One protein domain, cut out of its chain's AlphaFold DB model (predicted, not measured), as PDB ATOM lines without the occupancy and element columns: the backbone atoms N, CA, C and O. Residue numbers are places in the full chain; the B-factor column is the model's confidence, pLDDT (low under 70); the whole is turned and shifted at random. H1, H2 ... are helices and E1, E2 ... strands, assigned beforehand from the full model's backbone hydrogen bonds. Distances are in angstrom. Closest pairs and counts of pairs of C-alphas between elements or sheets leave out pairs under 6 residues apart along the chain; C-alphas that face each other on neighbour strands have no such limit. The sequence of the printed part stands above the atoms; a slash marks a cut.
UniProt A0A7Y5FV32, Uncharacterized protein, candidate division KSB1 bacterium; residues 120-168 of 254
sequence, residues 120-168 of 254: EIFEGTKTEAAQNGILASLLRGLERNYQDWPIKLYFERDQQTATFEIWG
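This is residues 120 to 168 of the 254 residues of an uncharacterized protein of candidate division KSB1 bacterium (UniProt A0A7Y5FV32). A two-stranded hairpin, E1 and E2, makes one side of a loose, flat zigzag; the long helix H2 slants away from it, and short H1 folds back on the first part of H2. The printed part has 49 residues with two named helices and two named strands, in the order H1, H2, E1, E2. The class is mixed, the sheet antiparallel; the whole is loose, radius of gyration of the C-alphas 12.7 A, spanning 33 by 29 by 14 A.

E1, residues 152 to 157, and E2, residues 162 to 167, form an antiparallel hairpin, their directions at 173 degrees; N 154 and O 165 are within hydrogen-bond range at 2.9 A. H2, residues 129 to 145, is apart from E2. H1, residues 120 to 123, touches H2 at residues 129 to 136 alone; the closest C-alphas, of Phe 122 and Asn 132, are 5.3 A apart. Every O i to N i+4 pair in H2 is within hydrogen-bond range; H1 is too short for one.

E1 measures 17.1 A, E2 16.8 A, H2 23.9 A and H1 5.0 A from first to last C-alpha. C-alpha 120 is at (351.327, 337.795, 223.701), C-alpha 167 at (350.368, 362.705, 223.834).

The farthest C-alphas, of Asp 148 and Gln 159, are 33.0 A apart. The printed part has no cut, no link is long, and no printed residue is under 70 in pLDDT.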
ATOM      1  N   GLU A 120     350.919 339.206 223.613       88.00
ATOM      2  CA  GLU A 120     351.327 337.795 223.701       88.00
ATOM      3  C   GLU A 120     352.238 337.361 222.541       88.00
ATOM      4  O   GLU A 120     353.093 336.488 222.710       88.00
ATOM      5  N   ILE A 121     352.096 337.985 221.365       85.50
ATOM      6  CA  ILE A 121     352.941 337.688 220.195       85.50
ATOM      7  C   ILE A 121     354.401 338.049 220.492       85.50
ATOM      8  O   ILE A 121     355.322 337.305 220.144       85.50
ATOM      9  N   PHE A 122     354.620 339.175 221.169       85.81
ATOM     10  CA  PHE A 122     355.959 339.661 221.492       85.81
ATOM     11  C   PHE A 122     356.578 338.868 222.647       85.81
ATOM     12  O   PHE A 122     357.757 338.534 222.594       85.81
ATOM     13  N   GLU A 123     355.781 338.464 223.636       85.44
ATOM     14  CA  GLU A 123     356.234 337.604 224.741       85.44
ATOM     15  C   GLU A 123     356.729 336.227 224.294       85.44
ATOM     16  O   GLU A 123     357.716 335.720 224.825       85.44
ATOM     17  N   GLY A 124     356.072 335.621 223.302       80.38
ATOM     18  CA  GLY A 124     356.477 334.320 222.764       80.38
ATOM     19  C   GLY A 124     357.775 334.352 221.944       80.38
ATOM     20  O   GLY A 124     358.300 333.298 221.571       80.38
ATOM     21  N   THR A 125     358.305 335.541 221.646       82.50
ATOM     22  CA  THR A 125     359.460 335.709 220.760       82.50
ATOM     23  C   THR A 125     360.772 335.501 221.521       82.50
ATOM     24  O   THR A 125     361.122 336.254 222.425       82.50
ATOM     25  N   LYS A 126     361.537 334.470 221.130       83.69
ATOM     26  CA  LYS A 126     362.819 334.117 221.776       83.69
ATOM     27  C   LYS A 126     363.987 335.019 221.368       83.69
ATOM     28  O   LYS A 126     364.946 335.158 222.123       83.69
ATOM     29  N   THR A 127     363.924 335.607 220.179       78.81
ATOM     30  CA  THR A 127     364.906 336.592 219.714       78.81
ATOM     31  C   THR A 127     364.681 337.901 220.459       78.81
ATOM     32  O   THR A 127     363.538 338.332 220.578       78.81
ATOM     33  N   GLU A 128     365.747 338.522 220.977       81.44
ATOM     34  CA  GLU A 128     365.660 339.818 221.682       81.44
ATOM     35  C   GLU A 128     364.587 339.806 222.792       81.44
ATOM     36  O   GLU A 128     363.821 340.750 222.978       81.44
ATOM     37  N   ALA A 129     364.515 338.683 223.522       86.88
ATOM     38  CA  ALA A 129     363.453 338.396 224.488       86.88
ATOM     39  C   ALA A 129     363.312 339.479 225.570       86.88
ATOM     40  O   ALA A 129     362.203 339.775 226.008       86.88
ATOM     41  N   ALA A 130     364.418 340.106 225.981       86.12
ATOM     42  CA  ALA A 130     364.385 341.198 226.949       86.12
ATOM     43  C   ALA A 130     363.649 342.424 226.386       86.12
ATOM     44  O   ALA A 130     362.770 342.982 227.039       86.12
ATOM     45  N   GLN A 131     363.977 342.820 225.157       86.56
ATOM     46  CA  GLN A 131     363.372 343.966 224.492       86.56
ATOM     47  C   GLN A 131     361.897 343.704 224.165       86.56
ATOM     48  O   GLN A 131     361.040 344.547 224.434       86.56
ATOM     49  N   ASN A 132     361.590 342.511 223.654       87.31
ATOM     50  CA  ASN A 132     360.223 342.110 223.333       87.31
ATOM     51  C   ASN A 132     359.352 341.932 224.588       87.31
ATOM     52  O   ASN A 132     358.176 342.285 224.560       87.31
ATOM     53  N   GLY A 133     359.920 341.495 225.716       89.81
ATOM     54  CA  GLY A 133     359.220 341.447 227.004       89.81
ATOM     55  C   GLY A 133     358.849 342.835 227.546       89.81
ATOM     56  O   GLY A 133     357.751 343.020 228.082       89.81
ATOM     57  N   ILE A 134     359.720 343.838 227.359       89.88
ATOM     58  CA  ILE A 134     359.409 345.240 227.692       89.88
ATOM     59  C   ILE A 134     358.273 345.754 226.801       89.88
ATOM     60  O   ILE A 134     357.303 346.317 227.311       89.88
ATOM     61  N   LEU A 135     358.363 345.530 225.485       89.31
ATOM     62  CA  LEU A 135     357.327 345.935 224.533       89.31
ATOM     63  C   LEU A 135     355.972 345.289 224.859       89.31
ATOM     64  O   LEU A 135     354.967 345.992 224.926       89.31
ATOM     65  N   ALA A 136     355.942 343.982 225.123       91.06
ATOM     66  CA  ALA A 136     354.727 343.262 225.495       91.06
ATOM     67  C   ALA A 136     354.099 343.818 226.780       91.06
ATOM     68  O   ALA A 136     352.894 344.064 226.839       91.06
ATOM     69  N   SER A 137     354.921 344.088 227.797       90.69
ATOM     70  CA  SER A 137     354.455 344.672 229.058       90.69
ATOM     71  C   SER A 137     353.828 346.053 228.850       90.69
ATOM     72  O   SER A 137     352.784 346.356 229.436       90.69
ATOM     73  N   LEU A 138     354.434 346.875 227.988       91.25
ATOM     74  CA  LEU A 138     353.910 348.186 227.617       91.25
ATOM     75  C   LEU A 138     352.583 348.064 226.859       91.25
ATOM     76  O   LEU A 138     351.611 348.716 227.240       91.25
ATOM     77  N   LEU A 139     352.523 347.206 225.837       90.88
ATOM     78  CA  LEU A 139     351.314 346.965 225.044       90.88
ATOM     79  C   LEU A 139     350.166 346.468 225.918       90.88
ATOM     80  O   LEU A 139     349.087 347.045 225.874       90.88
ATOM     81  N   ARG A 140     350.407 345.500 226.807       90.88
ATOM     82  CA  ARG A 140     349.380 345.009 227.736       90.88
ATOM     83  C   ARG A 140     348.889 346.102 228.682       90.88
ATOM     84  O   ARG A 140     347.705 346.172 229.017       90.88
ATOM     85  N   GLY A 141     349.799 346.956 229.151       90.69
ATOM     86  CA  GLY A 141     349.452 348.136 229.938       90.69
ATOM     87  C   GLY A 141     348.550 349.094 229.158       90.69
ATOM     88  O   GLY A 141     347.542 349.554 229.696       90.69
ATOM     89  N   LEU A 142     348.874 349.352 227.893       91.06
ATOM     90  CA  LEU A 142     348.090 350.210 227.010       91.06
ATOM     91  C   LEU A 142     346.729 349.608 226.684       91.06
ATOM     92  O   LEU A 142     345.728 350.249 226.962       91.06
ATOM     93  N   GLU A 143     346.669 348.370 226.204       89.06
ATOM     94  CA  GLU A 143     345.421 347.657 225.907       89.06
ATOM     95  C   GLU A 143     344.484 347.647 227.114       89.06
ATOM     96  O   GLU A 143     343.275 347.830 226.993       89.06
ATOM     97  N   ARG A 144     345.029 347.489 228.321       89.94
ATOM     98  CA  ARG A 144     344.221 347.503 229.536       89.94
ATOM     99  C   ARG A 144     343.645 348.886 229.845       89.94
ATOM    100  O   ARG A 144     342.474 348.976 230.215       89.94
ATOM    101  N   ASN A 145     344.446 349.942 229.720       92.38
ATOM    102  CA  ASN A 145     344.097 351.269 230.238       92.38
ATOM    103  C   ASN A 145     343.650 352.280 229.167       92.38
ATOM    104  O   ASN A 145     343.099 353.319 229.518       92.38
ATOM    105  N   TYR A 146     343.861 352.005 227.881       92.62
ATOM    106  CA  TYR A 146     343.568 352.907 226.770       92.62
ATOM    107  C   TYR A 146     342.946 352.153 225.589       92.62
ATOM    108  O   TYR A 146     343.516 351.206 225.060       92.62
ATOM    109  N   GLN A 147     341.740 352.564 225.194       86.69
ATOM    110  CA  GLN A 147     340.897 351.859 224.215       86.69
ATOM    111  C   GLN A 147     340.565 352.754 223.012       86.69
ATOM    112  O   GLN A 147     339.406 352.867 222.606       86.69
ATOM    113  N   ASP A 148     341.569 353.466 222.502       87.56
ATOM    114  CA  ASP A 148     341.452 354.376 221.360       87.56
ATOM    115  C   ASP A 148     342.800 354.474 220.622       87.56
ATOM    116  O   ASP A 148     343.817 353.967 221.099       87.56
ATOM    117  N   TRP A 149     342.818 355.120 219.459       84.62
ATOM    118  CA  TRP A 149     344.018 355.295 218.635       84.62
ATOM    119  C   TRP A 149     344.019 356.695 218.001       84.62
ATOM    120  O   TRP A 149     342.946 357.189 217.654       84.62
ATOM    121  N   PRO A 150     345.181 357.329 217.754       84.69
ATOM    122  CA  PRO A 150     346.549 356.916 218.085       84.69
ATOM    123  C   PRO A 150     346.966 357.299 219.520       84.69
ATOM    124  O   PRO A 150     346.254 358.008 220.226       84.69
ATOM    125  N   ILE A 151     348.145 356.843 219.950       84.56
ATOM    126  CA  ILE A 151     348.817 357.296 221.176       84.56
ATOM    127  C   ILE A 151     350.317 357.412 220.910       84.56
ATOM    128  O   ILE A 151     350.901 356.549 220.252       84.56
ATOM    129  N   LYS A 152     350.936 358.489 221.395       86.50
ATOM    130  CA  LYS A 152     352.391 358.672 221.357       86.50
ATOM    131  C   LYS A 152     352.917 358.641 222.782       86.50
ATOM    132  O   LYS A 152     352.329 359.275 223.657       86.50
ATOM    133  N   LEU A 153     354.016 357.927 222.985       87.88
ATOM    134  CA  LEU A 153     354.664 357.787 224.280       87.88
ATOM    135  C   LEU A 153     356.127 358.186 224.181       87.88
ATOM    136  O   LEU A 153     356.801 357.837 223.211       87.88
ATOM    137  N   TYR A 154     356.612 358.848 225.220       86.38
ATOM    138  CA  TYR A 154     358.031 359.028 225.469       86.38
ATOM    139  C   TYR A 154     358.349 358.479 226.842       86.38
ATOM    140  O   TYR A 154     357.605 358.678 227.804       86.38
ATOM    141  N   PHE A 155     359.461 357.765 226.906       88.81
ATOM    142  CA  PHE A 155     359.984 357.254 228.149       88.81
ATOM    143  C   PHE A 155     361.492 357.431 228.160       88.81
ATOM    144  O   PHE A 155     362.192 356.929 227.281       88.81
ATOM    145  N   GLU A 156     361.976 358.113 229.187       87.12
ATOM    146  CA  GLU A 156     363.392 358.268 229.473       87.12
ATOM    147  C   GLU A 156     363.627 357.954 230.944       87.12
ATOM    148  O   GLU A 156     362.819 358.291 231.811       87.12
ATOM    149  N   ARG A 157     364.734 357.276 231.239       89.12
ATOM    150  CA  ARG A 157     365.119 356.979 232.613       89.12
ATOM    151  C   ARG A 157     366.626 357.000 232.756       89.12
ATOM    152  O   ARG A 157     367.323 356.316 232.009       89.12
ATOM    153  N   ASP A 158     367.095 357.690 233.784       90.19
ATOM    154  CA  ASP A 158     368.485 357.681 234.218       90.19
ATOM    155  C   ASP A 158     368.604 357.191 235.679       90.19
ATOM    156  O   ASP A 158     367.735 356.480 236.193       90.19
ATOM    157  N   GLN A 159     369.723 357.491 236.344       91.38
ATOM    158  CA  GLN A 159     369.959 357.080 237.733       91.38
ATOM    159  C   GLN A 159     369.090 357.826 238.759       91.38
ATOM    160  O   GLN A 159     368.962 357.355 239.887       91.38
ATOM    161  N   GLN A 160     368.530 358.983 238.405       89.69
ATOM    162  CA  GLN A 160     367.891 359.921 239.332       89.69
ATOM    163  C   GLN A 160     366.431 360.212 238.965       89.69
ATOM    164  O   GLN A 160     365.629 360.533 239.841       89.69
ATOM    165  N   THR A 161     366.076 360.097 237.690       88.44
ATOM    166  CA  THR A 161     364.807 360.540 237.126       88.44
ATOM    167  C   THR A 161     364.215 359.499 236.178       88.44
ATOM    168  O   THR A 161     364.916 358.730 235.515       88.44
ATOM    169  N   ALA A 162     362.883 359.454 236.148       92.12
ATOM    170  CA  ALA A 162     362.109 358.705 235.172       92.12
ATOM    171  C   ALA A 162     361.048 359.646 234.600       92.12
ATOM    172  O   ALA A 162     360.146 360.083 235.318       92.12
ATOM    173  N   THR A 163     361.174 359.951 233.317       88.19
ATOM    174  CA  THR A 163     360.263 360.809 232.569       88.19
ATOM    175  C   THR A 163     359.351 359.925 231.733       88.19
ATOM    176  O   THR A 163     359.819 359.081 230.969       88.19
ATOM    177  N   PHE A 164     358.042 360.103 231.884       90.31
ATOM    178  CA  PHE A 164     357.036 359.420 231.080       90.31
ATOM    179  C   PHE A 164     355.995 360.425 230.610       90.31
ATOM    180  O   PHE A 164     355.333 361.070 231.423       90.31
ATOM    181  N   GLU A 165     355.849 360.540 229.298       87.69
ATOM    182  CA  GLU A 165     354.963 361.512 228.676       87.69
ATOM    183  C   GLU A 165     354.049 360.813 227.664       87.69
ATOM    184  O   GLU A 165     354.464 359.904 226.938       87.69
ATOM    185  N   ILE A 166     352.780 361.226 227.650       89.25
ATOM    186  CA  ILE A 166     351.738 360.688 226.774       89.25
ATOM    187  C   ILE A 166     351.109 361.845 226.011       89.25
ATOM    188  O   ILE A 166     350.626 362.803 226.618       89.25
ATOM    189  N   TRP A 167     351.014 361.711 224.690       85.00
ATOM    190  CA  TRP A 167     350.368 362.705 223.834       85.00
ATOM    191  C   TRP A 167     349.326 362.101 222.911       85.00
ATOM    192  O   TRP A 167     349.337 360.906 222.604       85.00
ATOM    193  N   GLY A 168     348.431 362.975 222.448       82.06
ATOM    194  CA  GLY A 168     347.376 362.628 221.500       82.06
ATOM    195  C   GLY A 168     346.319 361.682 222.067       82.06
ATOM    196  O   GLY A 168     345.531 361.146 221.296       82.06
TER     197      GLY A 168